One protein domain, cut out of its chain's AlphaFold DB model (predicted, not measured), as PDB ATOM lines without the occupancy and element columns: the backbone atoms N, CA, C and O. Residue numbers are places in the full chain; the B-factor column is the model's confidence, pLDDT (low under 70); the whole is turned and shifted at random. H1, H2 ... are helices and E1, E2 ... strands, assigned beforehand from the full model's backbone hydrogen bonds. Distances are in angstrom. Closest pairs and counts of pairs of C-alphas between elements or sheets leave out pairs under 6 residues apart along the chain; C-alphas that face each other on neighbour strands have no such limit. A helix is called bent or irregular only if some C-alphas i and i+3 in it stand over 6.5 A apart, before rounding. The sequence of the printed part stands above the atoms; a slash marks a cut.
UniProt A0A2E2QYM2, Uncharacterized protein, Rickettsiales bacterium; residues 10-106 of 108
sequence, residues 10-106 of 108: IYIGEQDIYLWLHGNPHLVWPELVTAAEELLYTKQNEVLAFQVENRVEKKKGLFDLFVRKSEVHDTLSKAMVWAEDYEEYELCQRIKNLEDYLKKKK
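Overview. This is residues 10 to 106 of the 108 residues of an uncharacterized protein of Rickettsiales bacterium (UniProt A0A2E2QYM2). A long two-stranded hairpin, E1 and E2, reaches away from a bundle of three helices, H2, H3 and H4, with H2 packed on the hairpin's part near the bundle. The short helix H1 lies near E1, farther along the hairpin. The printed part has 97 residues, with named elements in the order H1, H2, E1, E2, H3, H4; the sheet, order E1 - E2, is antiparallel and the class is mixed, helices and strands. The whole is only just compact, close to loose, with a radius of gyration of the C-alphas of 14.6 A, and flat, spanning 49 by 32 by 16 A.

Along the chain. Find C-alpha 46 at (114.674, -28.909, -1.318); there E1 begins, residues 46 to 56, 28.0 A long, and it bends by 59 degrees at residue 49. E2, residues 59 to 68, also measures 28.0 A. Look before them for H1, residues 17 to 23, 9.7 A, which begins at C-alpha 17 at (116.715, -36.223, 18.208), and for H2, residues 25 to 41, 24.2 A. H2 is neither bent nor irregular, but only just: C-alphas 27 and 30 are 6.1 A apart. After the strands come H3, residues 72 to 85, 20.1 A, and H4, residues 89 to 104, 22.8 A, ending at C-alpha 104 at (128.724, -16.976, -9.853).

Arrangement. Start at the hairpin of E1 and E2, antiparallel at 162 degrees, where N 49 and O 65 are 2.8 A apart and N 61 and O 54 are 2.9 A apart, both within hydrogen-bond range. Residues 10 to 11 pair, parallel, with residues 52 to 53 of E1. The closest C-alphas of H2 and E1, Ala 35 and Ala 49, are 5.1 A apart; those of H1 and E1, Ile 17 and Asn 54, are 7.5 A apart. H1 and H2 are close but not clearly touching, with C-alphas Leu 21 and Val 28 at 6.8 A, and about perpendicular at 74 degrees. H2, H3 and H4 form an up and down bundle, each helix running against the one before it. H2 touches H3 with residues 29 to 36 alone, closest C-alphas Trp 29 and Ala 79 at 5.7 A, opposite ways at a tilt of 36 degrees, only just steep. H3 and H4, a helical hairpin, touch at C-alphas Met 80 and Cys 92, 5.8 A, at a shallow tilt of 27 degrees. H2 and H4 touch at C-alphas Glu 37 and Leu 98, 6.8 A, the same way at a shallow tilt of 28 degrees. H4 is apart from E1 and E2. Every O i to N i+4 pair is within hydrogen-bond range in H1, H3 and H4, and 11 of 13 in H2.

Size, cuts and confidence. The two C-alphas farthest apart, Lys 58 and Lys 104, are 49.1 A apart. The printed part has no cut, and its five links between named elements are tight. Mean pLDDT of the printed part is 94.8; residue 106 alone is under 70.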
ATOM      1  N   ILE A  10     118.491 -43.385   9.600       93.44
ATOM      2  CA  ILE A  10     119.332 -43.645  10.766       93.44
ATOM      3  C   ILE A  10     118.416 -43.981  11.941       93.44
ATOM      4  O   ILE A  10     117.542 -43.193  12.285       93.44
ATOM      5  N   TYR A  11     118.598 -45.148  12.560       94.12
ATOM      6  CA  TYR A  11     117.868 -45.507  13.776       94.12
ATOM      7  C   TYR A  11     118.698 -45.174  15.016       94.12
ATOM      8  O   TYR A  11     119.781 -45.727  15.193       94.12
ATOM      9  N   ILE A  12     118.176 -44.304  15.885       94.88
ATOM     10  CA  ILE A  12     118.897 -43.796  17.070       94.88
ATOM     11  C   ILE A  12     118.383 -44.383  18.393       94.88
ATOM     12  O   ILE A  12     118.762 -43.939  19.475       94.88
ATOM     13  N   GLY A  13     117.512 -45.395  18.332       93.62
ATOM     14  CA  GLY A  13     116.966 -46.041  19.525       93.62
ATOM     15  C   GLY A  13     116.046 -45.119  20.323       93.62
ATOM     16  O   GLY A  13     115.193 -44.440  19.755       93.62
ATOM     17  N   GLU A  14     116.208 -45.106  21.646       94.06
ATOM     18  CA  GLU A  14     115.401 -44.291  22.569       94.06
ATOM     19  C   GLU A  14     115.983 -42.884  22.806       94.06
ATOM     20  O   GLU A  14     115.605 -42.207  23.759       94.06
ATOM     21  N   GLN A  15     116.921 -42.434  21.965       94.38
ATOM     22  CA  GLN A  15     117.542 -41.119  22.112       94.38
ATOM     23  C   GLN A  15     116.644 -39.988  21.589       94.38
ATOM     24  O   GLN A  15     115.903 -40.141  20.610       94.38
ATOM     25  N   ASP A  16     116.741 -38.827  22.241       92.88
ATOM     26  CA  ASP A  16     116.161 -37.580  21.749       92.88
ATOM     27  C   ASP A  16     116.904 -37.097  20.494       92.88
ATOM     28  O   ASP A  16     118.136 -37.146  20.427       92.88
ATOM     29  N   ILE A  17     116.151 -36.625  19.499       93.88
ATOM     30  CA  ILE A  17     116.715 -36.223  18.208       93.88
ATOM     31  C   ILE A  17     117.631 -35.005  18.329       93.88
ATOM     32  O   ILE A  17     118.671 -34.970  17.679       93.88
ATOM     33  N   TYR A  18     117.295 -34.025  19.171       93.12
ATOM     34  CA  TYR A  18     118.114 -32.828  19.322       93.12
ATOM     35  C   TYR A  18     119.450 -33.184  19.963       93.12
ATOM     36  O   TYR A  18     120.500 -32.817  19.437       93.12
ATOM     37  N   LEU A  19     119.423 -33.969  21.044       95.19
ATOM     38  CA  LEU A  19     120.648 -34.458  21.682       95.19
ATOM     39  C   LEU A  19     121.502 -35.281  20.713       95.19
ATOM     40  O   LEU A  19     122.719 -35.104  20.668       95.19
ATOM     41  N   TRP A  20     120.872 -36.139  19.907       95.88
ATOM     42  CA  TRP A  20     121.588 -36.941  18.921       95.88
ATOM     43  C   TRP A  20     122.247 -36.078  17.838       95.88
ATOM     44  O   TRP A  20     123.421 -36.289  17.542       95.88
ATOM     45  N   LEU A  21     121.554 -35.074  17.291       95.12
ATOM     46  CA  LEU A  21     122.127 -34.178  16.279       95.12
ATOM     47  C   LEU A  21     123.337 -33.405  16.813       95.12
ATOM     48  O   LEU A  21     124.363 -33.333  16.140       95.12
ATOM     49  N   HIS A  22     123.251 -32.888  18.042       93.44
ATOM     50  CA  HIS A  22     124.367 -32.194  18.687       93.44
ATOM     51  C   HIS A  22     125.545 -33.122  19.017       93.44
ATOM     52  O   HIS A  22     126.691 -32.684  18.979       93.44
ATOM     53  N   GLY A  23     125.279 -34.395  19.326       96.00
ATOM     54  CA  GLY A  23     126.311 -35.391  19.623       96.00
ATOM     55  C   GLY A  23     126.972 -36.019  18.392       96.00
ATOM     56  O   GLY A  23     128.019 -36.648  18.531       96.00
ATOM     57  N   ASN A  24     126.394 -35.864  17.194       95.81
ATOM     58  CA  ASN A  24     126.860 -36.532  15.971       95.81
ATOM     59  C   ASN A  24     127.129 -35.569  14.797       95.81
ATOM     60  O   ASN A  24     126.752 -35.869  13.660       95.81
ATOM     61  N   PRO A  25     127.808 -34.426  15.004       95.62
ATOM     62  CA  PRO A  25     127.990 -33.437  13.943       95.62
ATOM     63  C   PRO A  25     128.827 -33.972  12.766       95.62
ATOM     64  O   PRO A  25     128.572 -33.604  11.624       95.62
ATOM     65  N   HIS A  26     129.738 -34.914  13.029       95.31
ATOM     66  CA  HIS A  26     130.548 -35.611  12.022       95.31
ATOM     67  C   HIS A  26     129.731 -36.477  11.047       95.31
ATOM     68  O   HIS A  26     130.214 -36.800   9.972       95.31
ATOM     69  N   LEU A  27     128.497 -36.852  11.403       93.75
ATOM     70  CA  LEU A  27     127.547 -37.481  10.479       93.75
ATOM     71  C   LEU A  27     126.637 -36.435   9.835       93.75
ATOM     72  O   LEU A  27     126.336 -36.512   8.649       93.75
ATOM     73  N   VAL A  28     126.186 -35.453  10.618       95.38
ATOM     74  CA  VAL A  28     125.176 -34.484  10.185       95.38
ATOM     75  C   VAL A  28     125.722 -33.533   9.118       95.38
ATOM     76  O   VAL A  28     125.105 -33.386   8.063       95.38
ATOM     77  N   TRP A  29     126.861 -32.879   9.358       96.69
ATOM     78  CA  TRP A  29     127.350 -31.828   8.461       96.69
ATOM     79  C   TRP A  29     127.767 -32.335   7.078       96.69
ATOM     80  O   TRP A  29     127.346 -31.715   6.099       96.69
ATOM     81  N   PRO A  30     128.508 -33.452   6.939       96.00
ATOM     82  CA  PRO A  30     128.851 -33.978   5.616       96.00
ATOM     83  C   PRO A  30     127.623 -34.334   4.767       96.00
ATOM     84  O   PRO A  30     127.587 -34.038   3.567       96.00
ATOM     85  N   GLU A  31     126.580 -34.896   5.384       95.50
ATOM     86  CA  GLU A  31     125.326 -35.216   4.694       95.50
ATOM     87  C   GLU A  31     124.562 -33.956   4.274       95.50
ATOM     88  O   GLU A  31     124.071 -33.870   3.146       95.50
ATOM     89  N   LEU A  32     124.511 -32.932   5.135       96.56
ATOM     90  CA  LEU A  32     123.903 -31.646   4.783       96.56
ATOM     91  C   LEU A  32     124.665 -30.943   3.650       96.56
ATOM     92  O   LEU A  32     124.037 -30.405   2.740       96.56
ATOM     93  N   VAL A  33     126.002 -30.987   3.638       97.69
ATOM     94  CA  VAL A  33     126.812 -30.446   2.530       97.69
ATOM     95  C   VAL A  33     126.557 -31.224   1.237       97.69
ATOM     96  O   VAL A  33     126.430 -30.626   0.170       97.69
ATOM     97  N   THR A  34     126.403 -32.546   1.317       96.06
ATOM     98  CA  THR A  34     126.076 -33.385   0.154       96.06
ATOM     99  C   THR A  34     124.683 -33.090  -0.406       96.06
ATOM    100  O   THR A  34     124.510 -33.002  -1.627       96.06
ATOM    101  N   ALA A  35     123.693 -32.882   0.460       95.88
ATOM    102  CA  ALA A  35     122.359 -32.450   0.053       95.88
ATOM    103  C   ALA A  35     122.368 -31.028  -0.533       95.88
ATOM    104  O   ALA A  35     121.703 -30.774  -1.538       95.88
ATOM    105  N   ALA A  36     123.157 -30.112   0.040       96.62
ATOM    106  CA  ALA A  36     123.342 -28.765  -0.493       96.62
ATOM    107  C   ALA A  36     123.945 -28.801  -1.902       96.62
ATOM    108  O   ALA A  36     123.427 -28.160  -2.813       96.62
ATOM    109  N   GLU A  37     124.992 -29.594  -2.115       96.19
ATOM    110  CA  GLU A  37     125.596 -29.777  -3.433       96.19
ATOM    111  C   GLU A  37     124.574 -30.266  -4.469       96.19
ATOM    112  O   GLU A  37     124.437 -29.679  -5.545       96.19
ATOM    113  N   GLU A  38     123.786 -31.288  -4.130       94.94
ATOM    114  CA  GLU A  38     122.710 -31.768  -5.003       94.94
ATOM    115  C   GLU A  38     121.712 -30.672  -5.356       94.94
ATOM    116  O   GLU A  38     121.312 -30.505  -6.512       94.94
ATOM    117  N   LEU A  39     121.283 -29.932  -4.342       95.38
ATOM    118  CA  LEU A  39     120.294 -28.888  -4.490       95.38
ATOM    119  C   LEU A  39     120.766 -27.805  -5.469       95.38
ATOM    120  O   LEU A  39     119.971 -27.298  -6.262       95.38
ATOM    121  N   LEU A  40     122.063 -27.486  -5.449       93.44
ATOM    122  CA  LEU A  40     122.680 -26.495  -6.331       93.44
ATOM    123  C   LEU A  40     122.804 -26.974  -7.784       93.44
ATOM    124  O   LEU A  40     122.702 -26.160  -8.713       93.44
ATOM    125  N   TYR A  41     122.974 -28.281  -7.994       92.69
ATOM    126  CA  TYR A  41     123.083 -28.886  -9.325       92.69
ATOM    127  C   TYR A  41     121.752 -29.363  -9.917       92.69
ATOM    128  O   TYR A  41     121.697 -29.722 -11.095       92.69
ATOM    129  N   THR A  42     120.660 -29.320  -9.155       90.06
ATOM    130  CA  THR A  42     119.330 -29.741  -9.610       90.06
ATOM    131  C   THR A  42     118.343 -28.572  -9.698       90.06
ATOM    132  O   THR A  42     118.616 -27.428  -9.330       90.06
ATOM    133  N   LYS A  43     117.147 -28.838 -10.238       88.69
ATOM    134  CA  LYS A  43     116.043 -27.863 -10.273       88.69
ATOM    135  C   LYS A  43     115.153 -27.918  -9.021       88.69
ATOM    136  O   LYS A  43     114.210 -27.138  -8.942       88.69
ATOM    137  N   GLN A  44     115.450 -28.789  -8.055       92.12
ATOM    138  CA  GLN A  44     114.627 -29.021  -6.859       92.12
ATOM    139  C   GLN A  44     114.647 -27.814  -5.913       92.12
ATOM    140  O   GLN A  44     115.599 -27.043  -5.936       92.12
ATOM    141  N   ASN A  45     113.603 -27.613  -5.107       94.44
ATOM    142  CA  ASN A  45     113.575 -26.531  -4.105       94.44
ATOM    143  C   ASN A  45     114.100 -26.969  -2.738       94.44
ATOM    144  O   ASN A  45     114.534 -26.127  -1.951       94.44
ATOM    145  N   GLU A  46     114.108 -28.273  -2.494       96.25
ATOM    146  CA  GLU A  46     114.674 -28.909  -1.318       96.25
ATOM    147  C   GLU A  46     115.211 -30.293  -1.688       96.25
ATOM    148  O   GLU A  46     114.775 -30.882  -2.678       96.25
ATOM    149  N   VAL A  47     116.175 -30.782  -0.914       95.75
ATOM    150  CA  VAL A  47     116.750 -32.123  -1.024       95.75
ATOM    151  C   VAL A  47     116.755 -32.744   0.368       95.75
ATOM    152  O   VAL A  47     117.199 -32.110   1.325       95.75
ATOM    153  N   LEU A  48     116.251 -33.974   0.483       95.19
ATOM    154  CA  LEU A  48     116.346 -34.764   1.711       95.19
ATOM    155  C   LEU A  48     117.790 -35.244   1.877       95.19
ATOM    156  O   LEU A  48     118.274 -36.001   1.037       95.19
ATOM    157  N   ALA A  49     118.448 -34.843   2.960       94.88
ATOM    158  CA  ALA A  49     119.757 -35.370   3.321       94.88
ATOM    159  C   ALA A  49     119.602 -36.797   3.869       94.88
ATOM    160  O   ALA A  49     120.029 -37.770   3.246       94.88
ATOM    161  N   PHE A  50     118.898 -36.938   4.992       94.94
ATOM    162  CA  PHE A  50     118.638 -38.224   5.635       94.94
ATOM    163  C   PHE A  50     117.399 -38.160   6.530       94.94
ATOM    164  O   PHE A  50     116.881 -37.085   6.843       94.94
ATOM    165  N   GLN A  51     116.918 -39.332   6.941       95.69
ATOM    166  CA  GLN A  51     115.855 -39.463   7.933       95.69
ATOM    167  C   GLN A  51     116.430 -40.005   9.235       95.69
ATOM    168  O   GLN A  51     117.288 -40.886   9.217       95.69
ATOM    169  N   VAL A  52     115.902 -39.555  10.367       95.44
ATOM    170  CA  VAL A  52     116.219 -40.124  11.675       95.44
ATOM    171  C   VAL A  52     114.967 -40.733  12.282       95.44
ATOM    172  O   VAL A  52     113.933 -40.080  12.398       95.44
ATOM    173  N   GLU A  53     115.045 -42.004  12.657       95.62
ATOM    174  CA  GLU A  53     113.987 -42.729  13.348       95.62
ATOM    175  C   GLU A  53     114.390 -42.973  14.804       95.62
ATOM    176  O   GLU A  53     115.475 -43.489  15.084       95.62
ATOM    177  N   ASN A  54     113.495 -42.650  15.734       95.19
ATOM    178  CA  ASN A  54     113.661 -42.963  17.148       95.19
ATOM    179  C   ASN A  54     112.400 -43.607  17.733       95.19
ATOM    180  O   ASN A  54     111.327 -43.645  17.117       95.19
ATOM    181  N   ARG A  55     112.540 -44.142  18.945       92.69
ATOM    182  CA  ARG A  55     111.436 -44.688  19.724       92.69
ATOM    183  C   ARG A  55     111.544 -44.284  21.189       92.69
ATOM    184  O   ARG A  55     112.005 -45.059  22.014       92.69
ATOM    185  N   VAL A  56     111.081 -43.085  21.516       88.75
ATOM    186  CA  VAL A  56     111.076 -42.564  22.891       88.75
ATOM    187  C   VAL A  56     109.748 -42.928  23.555       88.75
ATOM    188  O   VAL A  56     108.683 -42.695  22.983       88.75
ATOM    189  N   GLU A  57     109.787 -43.555  24.735       88.69
ATOM    190  CA  GLU A  57     108.588 -43.939  25.505       88.69
ATOM    191  C   GLU A  57     107.552 -44.741  24.686       88.69
ATOM    192  O   GLU A  57     106.342 -44.515  24.756       88.69
ATOM    193  N   LYS A  58     108.028 -45.687  23.864       86.12
ATOM    194  CA  LYS A  58     107.220 -46.509  22.935       86.12
ATOM    195  C   LYS A  58     106.558 -45.735  21.782       86.12
ATOM    196  O   LYS A  58     105.933 -46.369  20.928       86.12
ATOM    197  N   LYS A  59     106.729 -44.412  21.686       88.81
ATOM    198  CA  LYS A  59     106.276 -43.600  20.547       88.81
ATOM    199  C   LYS A  59     107.347 -43.575  19.469       88.81
ATOM    200  O   LYS A  59     108.508 -43.316  19.754       88.81
ATOM    201  N   LYS A  60     106.952 -43.861  18.229       92.00
ATOM    202  CA  LYS A  60     107.840 -43.779  17.066       92.00
ATOM    203  C   LYS A  60     107.934 -42.326  16.599       92.00
ATOM    204  O   LYS A  60     106.898 -41.726  16.324       92.00
ATOM    205  N   GLY A  61     109.150 -41.805  16.483       93.75
ATOM    206  CA  GLY A  61     109.448 -40.550  15.799       93.75
ATOM    207  C   GLY A  61     110.162 -40.820  14.478       93.75
ATOM    208  O   GLY A  61     110.957 -41.754  14.373       93.75
ATOM    209  N   LEU A  62     109.844 -40.026  13.460       94.62
ATOM    210  CA  LEU A  62     110.538 -40.007  12.177       94.62
ATOM    211  C   LEU A  62     110.754 -38.543  11.799       94.62
ATOM    212  O   LEU A  62     109.786 -37.791  11.704       94.62
ATOM    213  N   PHE A  63     112.012 -38.156  11.633       94.94
ATOM    214  CA  PHE A  63     112.432 -36.781  11.404       94.94
ATOM    215  C   PHE A  63     113.172 -36.698  10.080       94.94
ATOM    216  O   PHE A  63     114.166 -37.394   9.882       94.94
ATOM    217  N   ASP A  64     112.695 -35.831   9.198       95.12
ATOM    218  CA  ASP A  64     113.295 -35.620   7.889       95.12
ATOM    219  C   ASP A  64     114.177 -34.378   7.922       95.12
ATOM    220  O   ASP A  64     113.726 -33.291   8.295       95.12
ATOM    221  N   LEU A  65     115.439 -34.539   7.531       94.94
ATOM    222  CA  LEU A  65     116.410 -33.456   7.506       94.94
ATOM    223  C   LEU A  65     116.637 -33.037   6.061       94.94
ATOM    224  O   LEU A  65     117.239 -33.758   5.267       94.94
ATOM    225  N   PHE A  66     116.118 -31.861   5.727       95.62
ATOM    226  CA  PHE A  66     116.181 -31.285   4.391       95.62
ATOM    227  C   PHE A  66     117.171 -30.129   4.333       95.62
ATOM    228  O   PHE A  66     117.326 -29.380   5.296       95.62
ATOM    229  N   VAL A  67     117.750 -29.925   3.153       96.31
ATOM    230  CA  VAL A  67     118.366 -28.653   2.771       96.31
ATOM    231  C   VAL A  67     117.457 -27.973   1.762       96.31
ATOM    232  O   VAL A  67     117.087 -28.569   0.749       96.31
ATOM    233  N   ARG A  68     117.091 -26.718   2.033       96.56
ATOM    234  CA  ARG A  68     116.203 -25.908   1.190       96.56
ATOM    235  C   ARG A  68     116.968 -24.809   0.479       96.56
ATOM    236  O   ARG A  68     117.926 -24.265   1.020       96.56
ATOM    237  N   LYS A  69     116.511 -24.407  -0.712       93.94
ATOM    238  CA  LYS A  69     117.197 -23.370  -1.510       93.94
ATOM    239  C   LYS A  69     117.300 -22.041  -0.772       93.94
ATOM    240  O   LYS A  69     118.309 -21.363  -0.894       93.94
ATOM    241  N   SER A  70     116.272 -21.693  -0.001       93.75
ATOM    242  CA  SER A  70     116.237 -20.485   0.827       93.75
ATOM    243  C   SER A  70     117.232 -20.507   1.991       93.75
ATOM    244  O   SER A  70     117.558 -19.453   2.520       93.75
ATOM    245  N   GLU A  71     117.703 -21.687   2.395       95.25
ATOM    246  CA  GLU A  71     118.512 -21.908   3.602       95.25
ATOM    247  C   GLU A  71     119.905 -22.474   3.268       95.25
ATOM    248  O   GLU A  71     120.717 -22.712   4.160       95.25
ATOM    249  N   VAL A  72     120.211 -22.689   1.982       95.81
ATOM    250  CA  VAL A  72     121.442 -23.364   1.541       95.81
ATOM    251  C   VAL A  72     122.697 -22.593   1.947       95.81
ATOM    252  O   VAL A  72     123.680 -23.201   2.352       95.81
ATOM    253  N   HIS A  73     122.652 -21.258   1.911       94.94
ATOM    254  CA  HIS A  73     123.766 -20.425   2.360       94.94
ATOM    255  C   HIS A  73     124.017 -20.597   3.862       94.94
ATOM    256  O   HIS A  73     125.137 -20.872   4.267       94.94
ATOM    257  N   ASP A  74     122.971 -20.493   4.686       96.56
ATOM    258  CA  ASP A  74     123.072 -20.680   6.139       96.56
ATOM    259  C   ASP A  74     123.569 -22.092   6.497       96.56
ATOM    260  O   ASP A  74     124.417 -22.254   7.372       96.56
ATOM    261  N   THR A  75     123.112 -23.105   5.753       97.25
ATOM    262  CA  THR A  75     123.582 -24.492   5.890       97.25
ATOM    263  C   THR A  75     125.086 -24.598   5.632       97.25
ATOM    264  O   THR A  75     125.808 -25.153   6.459       97.25
ATOM    265  N   LEU A  76     125.571 -24.046   4.512       98.19
ATOM    266  CA  LEU A  76     126.990 -24.074   4.147       98.19
ATOM    267  C   LEU A  76     127.853 -23.270   5.129       98.19
ATOM    268  O   LEU A  76     128.901 -23.760   5.544       98.19
ATOM    269  N   SER A  77     127.400 -22.092   5.566       97.94
ATOM    270  CA  SER A  77     128.136 -21.271   6.533       97.94
ATOM    271  C   SER A  77     128.267 -21.957   7.895       97.94
ATOM    272  O   SER A  77     129.351 -21.968   8.472       97.94
ATOM    273  N   LYS A  78     127.199 -22.583   8.409       98.00
ATOM    274  CA  LYS A  78     127.262 -23.338   9.674       98.00
ATOM    275  C   LYS A  78     128.140 -24.581   9.562       98.00
ATOM    276  O   LYS A  78     128.901 -24.869  10.483       98.00
ATOM    277  N   ALA A  79     128.066 -25.281   8.429       98.19
ATOM    278  CA  ALA A  79     128.939 -26.414   8.153       98.19
ATOM    279  C   ALA A  79     130.414 -25.992   8.080       98.19
ATOM    280  O   ALA A  79     131.258 -26.729   8.573       98.19
ATOM    281  N   MET A  80     130.724 -24.810   7.525       98.50
ATOM    282  CA  MET A  80     132.091 -24.277   7.480       98.50
ATOM    283  C   MET A  80     132.640 -24.049   8.882       98.50
ATOM    284  O   MET A  80     133.728 -24.521   9.175       98.50
ATOM    285  N   VAL A  81     131.878 -23.374   9.751       98.44
ATOM    286  CA  VAL A  81     132.305 -23.109  11.135       98.44
ATOM    287  C   VAL A  81     132.647 -24.417  11.844       98.44
ATOM    288  O   VAL A  81     133.725 -24.547  12.411       98.44
ATOM    289  N   TRP A  82     131.765 -25.418  11.751       98.12
ATOM    290  CA  TRP A  82     132.048 -26.728  12.332       98.12
ATOM    291  C   TRP A  82     133.274 -27.399  11.696       98.12
ATOM    292  O   TRP A  82     134.117 -27.934  12.406       98.12
ATOM    293  N   ALA A  83     133.387 -27.377  10.369       98.31
ATOM    294  CA  ALA A  83     134.494 -28.020   9.673       98.31
ATOM    295  C   ALA A  83     135.847 -27.372  10.021       98.31
ATOM    296  O   ALA A  83     136.840 -28.076  10.164       98.31
ATOM    297  N   GLU A  84     135.890 -26.051  10.207       98.31
ATOM    298  CA  GLU A  84     137.083 -25.328  10.657       98.31
ATOM    299  C   GLU A  84     137.441 -25.672  12.109       98.31
ATOM    300  O   GLU A  84     138.602 -25.979  12.381       98.31
ATOM    301  N   ASP A  85     136.455 -25.695  13.014       98.19
ATOM    302  CA  ASP A  85     136.649 -26.033  14.433       98.19
ATOM    303  C   ASP A  85     137.218 -27.451  14.639       98.19
ATOM    304  O   ASP A  85     137.921 -27.702  15.619       98.19
ATOM    305  N   TYR A  86     136.904 -28.379  13.729       97.50
ATOM    306  CA  TYR A  86     137.302 -29.790  13.796       97.50
ATOM    307  C   TYR A  86     138.381 -30.176  12.770       97.50
ATOM    308  O   TYR A  86     138.693 -31.356  12.635       97.50
ATOM    309  N   GLU A  87     138.972 -29.200  12.075       97.56
ATOM    310  CA  GLU A  87     140.048 -29.406  11.090       97.56
ATOM    311  C   GLU A  87     139.671 -30.340   9.910       97.56
ATOM    312  O   GLU A  87     140.518 -30.998   9.303       97.56
ATOM    313  N   GLU A  88     138.394 -30.351   9.512       97.81
ATOM    314  CA  GLU A  88     137.842 -31.125   8.389       97.81
ATOM    315  C   GLU A  88     138.126 -30.436   7.037       97.81
ATOM    316  O   GLU A  88     137.234 -29.961   6.326       97.81
ATOM    317  N   TYR A  89     139.407 -30.340   6.669       96.44
ATOM    318  CA  TYR A  89     139.864 -29.496   5.556       96.44
ATOM    319  C   TYR A  89     139.279 -29.862   4.184       96.44
ATOM    320  O   TYR A  89     139.047 -28.972   3.358       96.44
ATOM    321  N   GLU A  90     139.019 -31.146   3.923       97.56
ATOM    322  CA  GLU A  90     138.379 -31.584   2.676       97.56
ATOM    323  C   GLU A  90     136.952 -31.038   2.567       97.56
ATOM    324  O   GLU A  90     136.549 -30.522   1.516       97.56
ATOM    325  N   LEU A  91     136.209 -31.065   3.678       97.69
ATOM    326  CA  LEU A  91     134.865 -30.514   3.748       97.69
ATOM    327  C   LEU A  91     134.895 -28.987   3.610       97.69
ATOM    328  O   LEU A  91     134.111 -28.439   2.834       97.69
ATOM    329  N   CYS A  92     135.848 -28.306   4.255       98.56
ATOM    330  CA  CYS A  92     136.055 -26.865   4.083       98.56
ATOM    331  C   CYS A  92     136.272 -26.495   2.609       98.56
ATOM    332  O   CYS A  92     135.651 -25.562   2.092       98.56
ATOM    333  N   GLN A  93     137.134 -27.229   1.899       98.38
ATOM    334  CA  GLN A  93     137.396 -26.969   0.483       98.38
ATOM    335  C   GLN A  93     136.153 -27.218  -0.379       98.38
ATOM    336  O   GLN A  93     135.864 -26.433  -1.288       98.38
ATOM    337  N   ARG A  94     135.393 -28.278  -0.084       98.12
ATOM    338  CA  ARG A  94     134.124 -28.570  -0.760       98.12
ATOM    339  C   ARG A  94     133.118 -27.437  -0.560       98.12
ATOM    340  O   ARG A  94     132.561 -26.959  -1.544       98.12
ATOM    341  N   ILE A  95     132.947 -26.944   0.667       98.44
ATOM    342  CA  ILE A  95     132.032 -25.834   0.974       98.44
ATOM    343  C   ILE A  95     132.433 -24.563   0.215       98.44
ATOM    344  O   ILE A  95     131.580 -23.957  -0.434       98.44
ATOM    345  N   LYS A  96     133.725 -24.198   0.198       98.00
ATOM    346  CA  LYS A  96     134.219 -23.024  -0.556       98.00
ATOM    347  C   LYS A  96     133.851 -23.095  -2.038       98.00
ATOM    348  O   LYS A  96     133.380 -22.112  -2.610       98.00
ATOM    349  N   ASN A  97     134.000 -24.268  -2.653       97.69
ATOM    350  CA  ASN A  97     133.644 -24.469  -4.058       97.69
ATOM    351  C   ASN A  97     132.139 -24.248  -4.312       97.69
ATOM    352  O   ASN A  97     131.761 -23.673  -5.338       97.69
ATOM    353  N   LEU A  98     131.278 -24.679  -3.382       97.00
ATOM    354  CA  LEU A  98     129.826 -24.496  -3.471       97.00
ATOM    355  C   LEU A  98     129.412 -23.031  -3.262       97.00
ATOM    356  O   LEU A  98     128.562 -22.521  -3.996       97.00
ATOM    357  N   GLU A  99     130.035 -22.321  -2.321       95.62
ATOM    358  CA  GLU A  99     129.794 -20.887  -2.127       95.62
ATOM    359  C   GLU A  99     130.214 -20.063  -3.354       95.62
ATOM    360  O   GLU A  99     129.487 -19.170  -3.795       95.62
ATOM    361  N   ASP A 100     131.353 -20.388  -3.967       95.19
ATOM    362  CA  ASP A 100     131.800 -19.737  -5.199       95.19
ATOM    363  C   ASP A 100     130.856 -20.009  -6.375       95.19
ATOM    364  O   ASP A 100     130.614 -19.128  -7.211       95.19
ATOM    365  N   TYR A 101     130.282 -21.211  -6.440       93.62
ATOM    366  CA  TYR A 101     129.240 -21.542  -7.407       93.62
ATOM    367  C   TYR A 101     127.985 -20.675  -7.217       93.62
ATOM    368  O   TYR A 101     127.470 -20.118  -8.194       93.62
ATOM    369  N   LEU A 102     127.524 -20.508  -5.974       90.50
ATOM    370  CA  LEU A 102     126.383 -19.655  -5.626       90.50
ATOM    371  C   LEU A 102     126.612 -18.190  -6.021       90.50
ATOM    372  O   LEU A 102     125.752 -17.589  -6.675       90.50
ATOM    373  N   LYS A 103     127.798 -17.646  -5.711       90.62
ATOM    374  CA  LYS A 103     128.202 -16.280  -6.090       90.62
ATOM    375  C   LYS A 103     128.166 -16.085  -7.607       90.62
ATOM    376  O   LYS A 103     127.586 -15.120  -8.100       90.62
ATOM    377  N   LYS A 104     128.723 -17.031  -8.376       90.69
ATOM    378  CA  LYS A 104     128.724 -16.976  -9.853       90.69
ATOM    379  C   LYS A 104     127.316 -17.034 -10.445       90.69
ATOM    380  O   LYS A 104     127.054 -16.382 -11.454       90.69
ATOM    381  N   LYS A 105     126.405 -17.790  -9.827       83.44
ATOM    382  CA  LYS A 105     125.007 -17.891 -10.265       83.44
ATOM    383  C   LYS A 105     124.132 -16.692  -9.888       83.44
ATOM    384  O   LYS A 105     122.970 -16.690 -10.289       83.44
ATOM    385  N   LYS A 106     124.659 -15.688  -9.171       68.31
ATOM    386  CA  LYS A 106     123.869 -14.568  -8.618       68.31
ATOM    387  C   LYS A 106     122.653 -15.062  -7.821       68.31
ATOM    388  O   LYS A 106     121.577 -14.479  -7.881       68.31
TER     389      LYS A 106